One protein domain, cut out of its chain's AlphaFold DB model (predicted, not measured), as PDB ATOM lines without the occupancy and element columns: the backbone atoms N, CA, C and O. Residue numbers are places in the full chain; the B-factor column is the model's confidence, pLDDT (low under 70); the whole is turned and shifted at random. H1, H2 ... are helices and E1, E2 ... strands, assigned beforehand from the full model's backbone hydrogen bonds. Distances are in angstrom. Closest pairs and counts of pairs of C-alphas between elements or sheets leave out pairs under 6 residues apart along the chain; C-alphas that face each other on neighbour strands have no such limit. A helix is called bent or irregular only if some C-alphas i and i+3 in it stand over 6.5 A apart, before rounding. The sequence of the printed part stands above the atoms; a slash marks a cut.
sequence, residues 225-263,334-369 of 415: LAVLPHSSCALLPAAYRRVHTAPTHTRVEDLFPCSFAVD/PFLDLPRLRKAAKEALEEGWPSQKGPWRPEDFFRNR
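Overview. This is residues 225 to 263 and 334 to 369 of the 415 residues of the protein "Xrn 5-3 exonuclease n-terminus domain-containing protein" of Cyclospora cayetanensis (UniProt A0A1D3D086). Three helices make a small core: H2 is in the middle, H1 folds back along it as the other half of a helical hairpin, and H3, the longest helix, crosses H2 steeply. Strand E1 and the loop around Gln 356 lie at the two far ends, and H4 is set off from the three helices. The printed part has 75 residues, with named elements in the order H1, H2, E1, H3, H4; under half of the residues, 36, are in them, mostly helix. The whole is only just compact, close to loose, with a radius of gyration of the C-alphas of 13.3 A, and elongated, spanning 48 by 25 by 19 A.

Arrangement. H3, residues 338 to 350, touches H2, residues 238 to 245, with residues 344 to 349 alone. Their closest C-alphas, of Ala 239 and Leu 349, are 5.9 A apart, at a steep tilt of 61 degrees, opposite ways. H2 also touches H1, residues 230 to 235; the closest C-alphas, of Cys 233 and Arg 241, are 5.8 A apart. This hairpin has a shallow tilt of 8 degrees, opposite ways. H1 and H3 are apart. H4, residues 362 to 367, touches no helix. E1, residues 261 to 263, pairs with no named strand. Each O i to N i+4 pair of H3 is within hydrogen-bond range, against 0 of 2 in H1 and 1 of 4 in H2, whose O i to N i+3 counts are 2 of 3 and 4 of 5, and 1 of 2 in H4.

Along the chain. H3 is 18.5 A long from C-alpha 338 at (169.607, 206.148, 243.079) to C-alpha 350. H2 measures 10.7 A. H1 begins at (155.335, 210.485, 249.347) and is irregular, with C-alphas 231 and 234 7.7 A apart. H4 ends at C-alpha 367, (154.482, 194.047, 236.193).

Size, cuts and confidence. The C-alphas farthest apart, of Asp 263 and Gln 356, are 49.6 A apart. Residues 264 to 333 are not printed, and C-alphas 263 and 334 are 13.8 A apart across this cut. The links H2 to E1 and H3 to H4 are long. The pLDDT is under 70 at residues 246 to 248 and 352 to 357.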
ATOM      1  N   LEU A 225     159.190 204.337 242.579       92.56
ATOM      2  CA  LEU A 225     159.739 204.794 243.856       92.56
ATOM      3  C   LEU A 225     160.675 206.007 243.693       92.56
ATOM      4  O   LEU A 225     160.710 206.870 244.556       92.56
ATOM      5  N   ALA A 226     161.415 206.079 242.586       92.38
ATOM      6  CA  ALA A 226     162.322 207.181 242.270       92.38
ATOM      7  C   ALA A 226     161.615 208.481 241.842       92.38
ATOM      8  O   ALA A 226     162.224 209.545 241.916       92.38
ATOM      9  N   VAL A 227     160.374 208.398 241.351       93.25
ATOM     10  CA  VAL A 227     159.652 209.531 240.740       93.25
ATOM     11  C   VAL A 227     158.470 209.995 241.586       93.25
ATOM     12  O   VAL A 227     158.150 211.183 241.596       93.25
ATOM     13  N   LEU A 228     157.778 209.076 242.260       91.88
ATOM     14  CA  LEU A 228     156.560 209.417 242.981       91.88
ATOM     15  C   LEU A 228     156.876 210.184 244.272       91.88
ATOM     16  O   LEU A 228     157.741 209.764 245.044       91.88
ATOM     17  N   PRO A 229     156.127 211.260 244.568       90.12
ATOM     18  CA  PRO A 229     156.179 211.884 245.879       90.12
ATOM     19  C   PRO A 229     155.553 210.967 246.935       90.12
ATOM     20  O   PRO A 229     154.711 210.115 246.631       90.12
ATOM     21  N   HIS A 230     155.886 211.219 248.204       86.00
ATOM     22  CA  HIS A 230     155.335 210.485 249.347       86.00
ATOM     23  C   HIS A 230     153.793 210.414 249.333       86.00
ATOM     24  O   HIS A 230     153.215 209.361 249.600       86.00
ATOM     25  N   SER A 231     153.116 211.499 248.937       89.69
ATOM     26  CA  SER A 231     151.649 211.573 248.843       89.69
ATOM     27  C   SER A 231     151.030 210.546 247.886       89.69
ATOM     28  O   SER A 231     149.870 210.178 248.042       89.69
ATOM     29  N   SER A 232     151.802 210.051 246.915       92.81
ATOM     30  CA  SER A 232     151.372 209.055 245.927       92.81
ATOM     31  C   SER A 232     151.888 207.643 246.225       92.81
ATOM     32  O   SER A 232     151.758 206.751 245.384       92.81
ATOM     33  N   CYS A 233     152.435 207.388 247.424       89.44
ATOM     34  CA  CYS A 233     152.988 206.078 247.789       89.44
ATOM     35  C   CYS A 233     151.961 204.935 247.699       89.44
ATOM     36  O   CYS A 233     152.340 203.783 247.513       89.44
ATOM     37  N   ALA A 234     150.658 205.226 247.752       90.69
ATOM     38  CA  ALA A 234     149.600 204.233 247.563       90.69
ATOM     39  C   ALA A 234     149.658 203.511 246.199       90.69
ATOM     40  O   ALA A 234     149.157 202.393 246.101       90.69
ATOM     41  N   LEU A 235     150.291 204.115 245.183       92.12
ATOM     42  CA  LEU A 235     150.512 203.522 243.857       92.12
ATOM     43  C   LEU A 235     151.644 202.481 243.836       92.12
ATOM     44  O   LEU A 235     151.781 201.740 242.861       92.12
ATOM     45  N   LEU A 236     152.460 202.422 244.891       90.69
ATOM     46  CA  LEU A 236     153.520 201.434 245.039       90.69
ATOM     47  C   LEU A 236     152.975 200.131 245.651       90.69
ATOM     48  O   LEU A 236     152.074 200.163 246.498       90.69
ATOM     49  N   PRO A 237     153.568 198.975 245.305       89.31
ATOM     50  CA  PRO A 237     153.325 197.728 246.018       89.31
ATOM     51  C   PRO A 237     153.603 197.881 247.514       89.31
ATOM     52  O   PRO A 237     154.476 198.650 247.924       89.31
ATOM     53  N   ALA A 238     152.905 197.092 248.332       85.50
ATOM     54  CA  ALA A 238     152.993 197.179 249.790       85.50
ATOM     55  C   ALA A 238     154.436 197.113 250.319       85.50
ATOM     56  O   ALA A 238     154.752 197.802 251.285       85.50
ATOM     57  N   ALA A 239     155.314 196.357 249.653       83.38
ATOM     58  CA  ALA A 239     156.719 196.256 250.023       83.38
ATOM     59  C   ALA A 239     157.496 197.567 249.862       83.38
ATOM     60  O   ALA A 239     158.231 197.946 250.766       83.38
ATOM     61  N   TYR A 240     157.287 198.310 248.773       87.81
ATOM     62  CA  TYR A 240     157.979 199.585 248.565       87.81
ATOM     63  C   TYR A 240     157.355 200.755 249.312       87.81
ATOM     64  O   TYR A 240     158.062 201.711 249.610       87.81
ATOM     65  N   ARG A 241     156.083 200.669 249.721       87.75
ATOM     66  CA  ARG A 241     155.495 201.677 250.624       87.75
ATOM     67  C   ARG A 241     156.269 201.803 251.932       87.75
ATOM     68  O   ARG A 241     156.383 202.897 252.468       87.75
ATOM     69  N   ARG A 242     156.859 200.699 252.401       83.06
ATOM     70  CA  ARG A 242     157.646 200.663 253.638       83.06
ATOM     71  C   ARG A 242     158.911 201.502 253.584       83.06
ATOM     72  O   ARG A 242     159.314 201.982 254.633       83.06
ATOM     73  N   VAL A 243     159.465 201.750 252.396       85.94
ATOM     74  CA  VAL A 243     160.598 202.674 252.215       85.94
ATOM     75  C   VAL A 243     160.250 204.083 252.716       85.94
ATOM     76  O   VAL A 243     161.131 204.819 253.138       85.94
ATOM     77  N   HIS A 244     158.965 204.449 252.720       79.50
ATOM     78  CA  HIS A 244     158.498 205.737 253.221       79.50
ATOM     79  C   HIS A 244     158.021 205.727 254.680       79.50
ATOM     80  O   HIS A 244     157.856 206.798 255.254       79.50
ATOM     81  N   THR A 245     157.696 204.564 255.251       73.25
ATOM     82  CA  THR A 245     156.935 204.485 256.515       73.25
ATOM     83  C   THR A 245     157.627 203.690 257.615       73.25
ATOM     84  O   THR A 245     157.260 203.836 258.776       73.25
ATOM     85  N   ALA A 246     158.558 202.799 257.273       64.69
ATOM     86  CA  ALA A 246     159.249 201.944 258.228       64.69
ATOM     87  C   ALA A 246     160.680 202.456 258.453       64.69
ATOM     88  O   ALA A 246     161.297 202.931 257.500       64.69
ATOM     89  N   PRO A 247     161.234 202.330 259.672       62.91
ATOM     90  CA  PRO A 247     162.642 202.613 259.905       62.91
ATOM     91  C   PRO A 247     163.487 201.553 259.188       62.91
ATOM     92  O   PRO A 247     163.675 200.454 259.700       62.91
ATOM     93  N   THR A 248     163.961 201.862 257.983       64.31
ATOM     94  CA  THR A 248     165.013 201.092 257.313       64.31
ATOM     95  C   THR A 248     166.375 201.481 257.883       64.31
ATOM     96  O   THR A 248     166.569 202.606 258.355       64.31
ATOM     97  N   HIS A 249     167.352 200.572 257.829       76.25
ATOM     98  CA  HIS A 249     168.732 200.899 258.202       76.25
ATOM     99  C   HIS A 249     169.299 202.026 257.325       76.25
ATOM    100  O   HIS A 249     170.021 202.900 257.808       76.25
ATOM    101  N   THR A 250     168.948 202.030 256.038       81.12
ATOM    102  CA  THR A 250     169.264 203.111 255.107       81.12
ATOM    103  C   THR A 250     168.180 204.189 255.148       81.12
ATOM    104  O   THR A 250     167.045 203.947 254.743       81.12
ATOM    105  N   ARG A 251     168.548 205.395 255.594       81.50
ATOM    106  CA  ARG A 251     167.682 206.585 255.626       81.50
ATOM    107  C   ARG A 251     167.545 207.229 254.243       81.50
ATOM    108  O   ARG A 251     168.539 207.380 253.527       81.50
ATOM    109  N   VAL A 252     166.316 207.572 253.861       86.88
ATOM    110  CA  VAL A 252     165.962 208.158 252.549       86.88
ATOM    111  C   VAL A 252     164.912 209.265 252.656       86.88
ATOM    112  O   VAL A 252     164.377 209.708 251.645       86.88
ATOM    113  N   GLU A 253     164.589 209.718 253.865       84.25
ATOM    114  CA  GLU A 253     163.541 210.707 254.128       84.25
ATOM    115  C   GLU A 253     163.838 212.049 253.441       84.25
ATOM    116  O   GLU A 253     162.936 212.727 252.956       84.25
ATOM    117  N   ASP A 254     165.118 212.397 253.330       83.94
ATOM    118  CA  ASP A 254     165.617 213.578 252.631       83.94
ATOM    119  C   ASP A 254     165.439 213.513 251.102       83.94
ATOM    120  O   ASP A 254     165.387 214.557 250.455       83.94
ATOM    121  N   LEU A 255     165.274 212.315 250.521       85.06
ATOM    122  CA  LEU A 255     164.932 212.142 249.101       85.06
ATOM    123  C   LEU A 255     163.451 212.434 248.814       85.06
ATOM    124  O   LEU A 255     163.077 212.603 247.655       85.06
ATOM    125  N   PHE A 256     162.610 212.499 249.851       86.69
ATOM    126  CA  PHE A 256     161.160 212.671 249.731       86.69
ATOM    127  C   PHE A 256     160.656 213.846 250.584       86.69
ATOM    128  O   PHE A 256     159.852 213.644 251.499       86.69
ATOM    129  N   PRO A 257     161.097 215.085 250.304       84.75
ATOM    130  CA  PRO A 257     160.694 216.237 251.098       84.75
ATOM    131  C   PRO A 257     159.182 216.496 250.993       84.75
ATOM    132  O   PRO A 257     158.618 216.540 249.901       84.75
ATOM    133  N   CYS A 258     158.526 216.743 252.132       81.75
ATOM    134  CA  CYS A 258     157.116 217.161 252.173       81.75
ATOM    135  C   CYS A 258     156.902 218.606 251.688       81.75
ATOM    136  O   CYS A 258     155.784 218.990 251.355       81.75
ATOM    137  N   SER A 259     157.968 219.407 251.657       84.06
ATOM    138  CA  SER A 259     157.986 220.787 251.173       84.06
ATOM    139  C   SER A 259     159.344 221.094 250.552       84.06
ATOM    140  O   SER A 259     160.369 220.699 251.105       84.06
ATOM    141  N   PHE A 260     159.367 221.838 249.452       83.50
ATOM    142  CA  PHE A 260     160.591 222.237 248.760       83.50
ATOM    143  C   PHE A 260     160.515 223.703 248.332       83.50
ATOM    144  O   PHE A 260     159.430 224.265 248.187       83.50
ATOM    145  N   ALA A 261     161.679 224.325 248.142       81.88
ATOM    146  CA  ALA A 261     161.757 225.682 247.622       81.88
ATOM    147  C   ALA A 261     161.431 225.699 246.123       81.88
ATOM    148  O   ALA A 261     161.719 224.744 245.403       81.88
ATOM    149  N   VAL A 262     160.851 226.796 245.649       82.62
ATOM    150  CA  VAL A 262     160.519 227.006 244.239       82.62
ATOM    151  C   VAL A 262     161.148 228.324 243.809       82.62
ATOM    152  O   VAL A 262     160.933 229.335 244.470       82.62
ATOM    153  N   ASP A 263     161.929 228.308 242.728       82.31
ATOM    154  CA  ASP A 263     162.427 229.527 242.087       82.31
ATOM    155  C   ASP A 263     161.388 230.018 241.065       82.31
ATOM    156  O   ASP A 263     161.183 229.343 240.049       82.31
ATOM    157  N   PRO A 334     165.937 217.934 246.054       80.81
ATOM    158  CA  PRO A 334     167.204 217.217 246.126       80.81
ATOM    159  C   PRO A 334     167.360 216.220 244.973       80.81
ATOM    160  O   PRO A 334     166.412 215.530 244.596       80.81
ATOM    161  N   PHE A 335     168.565 216.130 244.414       84.00
ATOM    162  CA  PHE A 335     168.842 215.147 243.372       84.00
ATOM    163  C   PHE A 335     168.771 213.733 243.940       84.00
ATOM    164  O   PHE A 335     169.261 213.454 245.034       84.00
ATOM    165  N   LEU A 336     168.176 212.828 243.168       85.25
ATOM    166  CA  LEU A 336     167.987 211.453 243.593       85.25
ATOM    167  C   LEU A 336     169.324 210.703 243.701       85.25
ATOM    168  O   LEU A 336     169.994 210.457 242.695       85.25
ATOM    169  N   ASP A 337     169.638 210.224 244.902       89.25
ATOM    170  CA  ASP A 337     170.668 209.206 245.119       89.25
ATOM    171  C   ASP A 337     170.088 207.814 244.821       89.25
ATOM    172  O   ASP A 337     169.557 207.110 245.686       89.25
ATOM    173  N   LEU A 338     170.148 207.424 243.544       89.50
ATOM    174  CA  LEU A 338     169.607 206.148 243.079       89.50
ATOM    175  C   LEU A 338     170.288 204.923 243.733       89.50
ATOM    176  O   LEU A 338     169.569 203.976 244.066       89.50
ATOM    177  N   PRO A 339     171.623 204.878 243.935       90.94
ATOM    178  CA  PRO A 339     172.264 203.824 244.723       90.94
ATOM    179  C   PRO A 339     171.711 203.694 246.147       90.94
ATOM    180  O   PRO A 339     171.374 202.578 246.557       90.94
ATOM    181  N   ARG A 340     171.568 204.806 246.880       91.12
ATOM    182  CA  ARG A 340     171.015 204.799 248.243       91.12
ATOM    183  C   ARG A 340     169.555 204.364 248.254       91.12
ATOM    184  O   ARG A 340     169.189 203.492 249.042       91.12
ATOM    185  N   LEU A 341     168.751 204.869 247.316       91.56
ATOM    186  CA  LEU A 341     167.357 204.455 247.169       91.56
ATOM    187  C   LEU A 341     167.239 202.959 246.852       91.56
ATOM    188  O   LEU A 341     166.405 202.264 247.428       91.56
ATOM    189  N   ARG A 342     168.095 202.428 245.970       92.12
ATOM    190  CA  ARG A 342     168.119 200.997 245.633       92.12
ATOM    191  C   ARG A 342     168.471 200.137 246.846       92.12
ATOM    192  O   ARG A 342     167.899 199.058 246.995       92.12
ATOM    193  N   LYS A 343     169.393 200.596 247.698       92.12
ATOM    194  CA  LYS A 343     169.754 199.905 248.940       92.12
ATOM    195  C   LYS A 343     168.570 199.864 249.912       92.12
ATOM    196  O   LYS A 343     168.194 198.773 250.328       92.12
ATOM    197  N   ALA A 344     167.923 201.001 250.168       90.50
ATOM    198  CA  ALA A 344     166.726 201.066 251.013       90.50
ATOM    199  C   ALA A 344     165.574 200.203 250.463       90.50
ATOM    200  O   ALA A 344     164.916 199.471 251.198       90.50
ATOM    201  N   ALA A 345     165.374 200.218 249.142       90.00
ATOM    202  CA  ALA A 345     164.389 199.379 248.473       90.00
ATOM    203  C   ALA A 345     164.682 197.878 248.642       90.00
ATOM    204  O   ALA A 345     163.747 197.089 248.730       90.00
ATOM    205  N   LYS A 346     165.958 197.473 248.686       89.44
ATOM    206  CA  LYS A 346     166.357 196.083 248.932       89.44
ATOM    207  C   LYS A 346     166.095 195.673 250.385       89.44
ATOM    208  O   LYS A 346     165.471 194.640 250.600       89.44
ATOM    209  N   GLU A 347     166.490 196.506 251.346       88.00
ATOM    210  CA  GLU A 347     166.235 196.282 252.780       88.00
ATOM    211  C   GLU A 347     164.728 196.111 253.055       88.00
ATOM    212  O   GLU A 347     164.307 195.139 253.677       88.00
ATOM    213  N   ALA A 348     163.884 196.971 252.471       84.94
ATOM    214  CA  ALA A 348     162.427 196.893 252.616       84.94
ATOM    215  C   ALA A 348     161.789 195.609 252.037       84.94
ATOM    216  O   ALA A 348     160.676 195.239 252.423       84.94
ATOM    217  N   LEU A 349     162.462 194.939 251.095       83.69
ATOM    218  CA  LEU A 349     162.013 193.663 250.528       83.69
ATOM    219  C   LEU A 349     162.429 192.462 251.377       83.69
ATOM    220  O   LEU A 349     161.714 191.461 251.387       83.69
ATOM    221  N   GLU A 350     163.574 192.553 252.052       81.25
ATOM    222  CA  GLU A 350     164.138 191.484 252.879       81.25
ATOM    223  C   GLU A 350     163.528 191.482 254.294       81.25
ATOM    224  O   GLU A 350     163.331 190.419 254.882       81.25
ATOM    225  N   GLU A 351     163.143 192.648 254.821       73.06
ATOM    226  CA  GLU A 351     162.661 192.792 256.196       73.06
ATOM    227  C   GLU A 351     161.126 192.787 256.325       73.06
ATOM    228  O   GLU A 351     160.399 193.549 255.688       73.06
ATOM    229  N   GLY A 352     160.597 191.987 257.255       63.19
ATOM    230  CA  GLY A 352     159.206 192.055 257.728       63.19
ATOM    231  C   GLY A 352     158.152 191.399 256.833       63.19
ATOM    232  O   GLY A 352     157.023 191.884 256.774       63.19
ATOM    233  N   TRP A 353     158.504 190.308 256.154       68.56
ATOM    234  CA  TRP A 353     157.546 189.444 255.465       68.56
ATOM    235  C   TRP A 353     157.547 188.048 256.093       68.56
ATOM    236  O   TRP A 353     158.626 187.495 256.306       68.56
ATOM    237  N   PRO A 354     156.377 187.447 256.392       63.81
ATOM    238  CA  PRO A 354     156.317 186.074 256.882       63.81
ATOM    239  C   PRO A 354     156.984 185.133 255.876       63.81
ATOM    240  O   PRO A 354     156.674 185.194 254.680       63.81
ATOM    241  N   SER A 355     157.850 184.242 256.365       59.41
ATOM    242  CA  SER A 355     158.801 183.426 255.591       59.41
ATOM    243  C   SER A 355     158.196 182.562 254.470       59.41
ATOM    244  O   SER A 355     158.941 181.982 253.689       59.41
ATOM    245  N   GLN A 356     156.865 182.469 254.363       60.53
ATOM    246  CA  GLN A 356     156.159 181.666 253.360       60.53
ATOM    247  C   GLN A 356     155.475 182.452 252.226       60.53
ATOM    248  O   GLN A 356     155.161 181.840 251.210       60.53
ATOM    249  N   LYS A 357     155.212 183.765 252.353       64.06
ATOM    250  CA  LYS A 357     154.459 184.520 251.318       64.06
ATOM    251  C   LYS A 357     155.284 185.536 250.527       64.06
ATOM    252  O   LYS A 357     154.864 185.903 249.435       64.06
ATOM    253  N   GLY A 358     156.464 185.924 251.017       70.94
ATOM    254  CA  GLY A 358     157.327 186.903 250.347       70.94
ATOM    255  C   GLY A 358     156.665 188.284 250.153       70.94
ATOM    256  O   GLY A 358     155.503 188.476 250.509       70.94
ATOM    257  N   PRO A 359     157.398 189.265 249.600       77.56
ATOM    258  CA  PRO A 359     156.932 190.651 249.492       77.56
ATOM    259  C   PRO A 359     155.982 190.947 248.327       77.56
ATOM    260  O   PRO A 359     155.436 192.048 248.236       77.56
ATOM    261  N   TRP A 360     155.797 189.989 247.418       80.38
ATOM    262  CA  TRP A 360     155.153 190.212 246.128       80.38
ATOM    263  C   TRP A 360     153.866 189.422 245.989       80.38
ATOM    264  O   TRP A 360     153.821 188.231 246.298       80.38
ATOM    265  N   ARG A 361     152.842 190.050 245.411       84.19
ATOM    266  CA  ARG A 361     151.749 189.288 244.815       84.19
ATOM    267  C   ARG A 361     152.208 188.681 243.479       84.19
ATOM    268  O   ARG A 361     153.120 189.229 242.853       84.19
ATOM    269  N   PRO A 362     151.602 187.581 243.000       84.19
ATOM    270  CA  PRO A 362     151.984 186.983 241.719       84.19
ATOM    271  C   PRO A 362     151.968 187.979 240.549       84.19
ATOM    272  O   PRO A 362     152.875 187.972 239.721       84.19
ATOM    273  N   GLU A 363     150.989 188.886 240.501       88.25
ATOM    274  CA  GLU A 363     150.874 189.917 239.467       88.25
ATOM    275  C   GLU A 363     152.013 190.950 239.499       88.25
ATOM    276  O   GLU A 363     152.463 191.414 238.447       88.25
ATOM    277  N   ASP A 364     152.529 191.274 240.687       87.38
ATOM    278  CA  ASP A 364     153.604 192.253 240.873       87.38
ATOM    279  C   ASP A 364     154.906 191.787 240.221       87.38
ATOM    280  O   ASP A 364     155.654 192.584 239.649       87.38
ATOM    281  N   PHE A 365     155.145 190.476 240.237       82.06
ATOM    282  CA  PHE A 365     156.312 189.874 239.611       82.06
ATOM    283  C   PHE A 365     156.341 190.086 238.092       82.06
ATOM    284  O   PHE A 365     157.410 190.314 237.520       82.06
ATOM    285  N   PHE A 366     155.182 190.028 237.429       86.62
ATOM    286  CA  PHE A 366     155.085 190.243 235.984       86.62
ATOM    287  C   PHE A 366     155.149 191.728 235.626       86.62
ATOM    288  O   PHE A 366     155.814 192.094 234.658       86.62
ATOM    289  N   ARG A 367     154.509 192.592 236.424       90.25
ATOM    290  CA  ARG A 367     154.482 194.047 236.193       90.25
ATOM    291  C   ARG A 367     155.838 194.717 236.406       90.25
ATOM    292  O   ARG A 367     156.123 195.717 235.758       90.25
ATOM    293  N   ASN A 368     156.686 194.162 237.271       91.25
ATOM    294  CA  ASN A 368     158.022 194.697 237.545       91.25
ATOM    295  C   ASN A 368     159.103 194.209 236.554       91.25
ATOM    296  O   ASN A 368     160.298 194.390 236.796       91.25
ATOM    297  N   ARG A 369     158.714 193.570 235.441       87.56
ATOM    298  CA  ARG A 369     159.626 193.099 234.387       87.56
ATOM    299  C   ARG A 369     159.478 193.934 233.121       87.56
ATOM    300  O   ARG A 369     158.394 194.399 232.785       87.56
TER     301      ARG A 369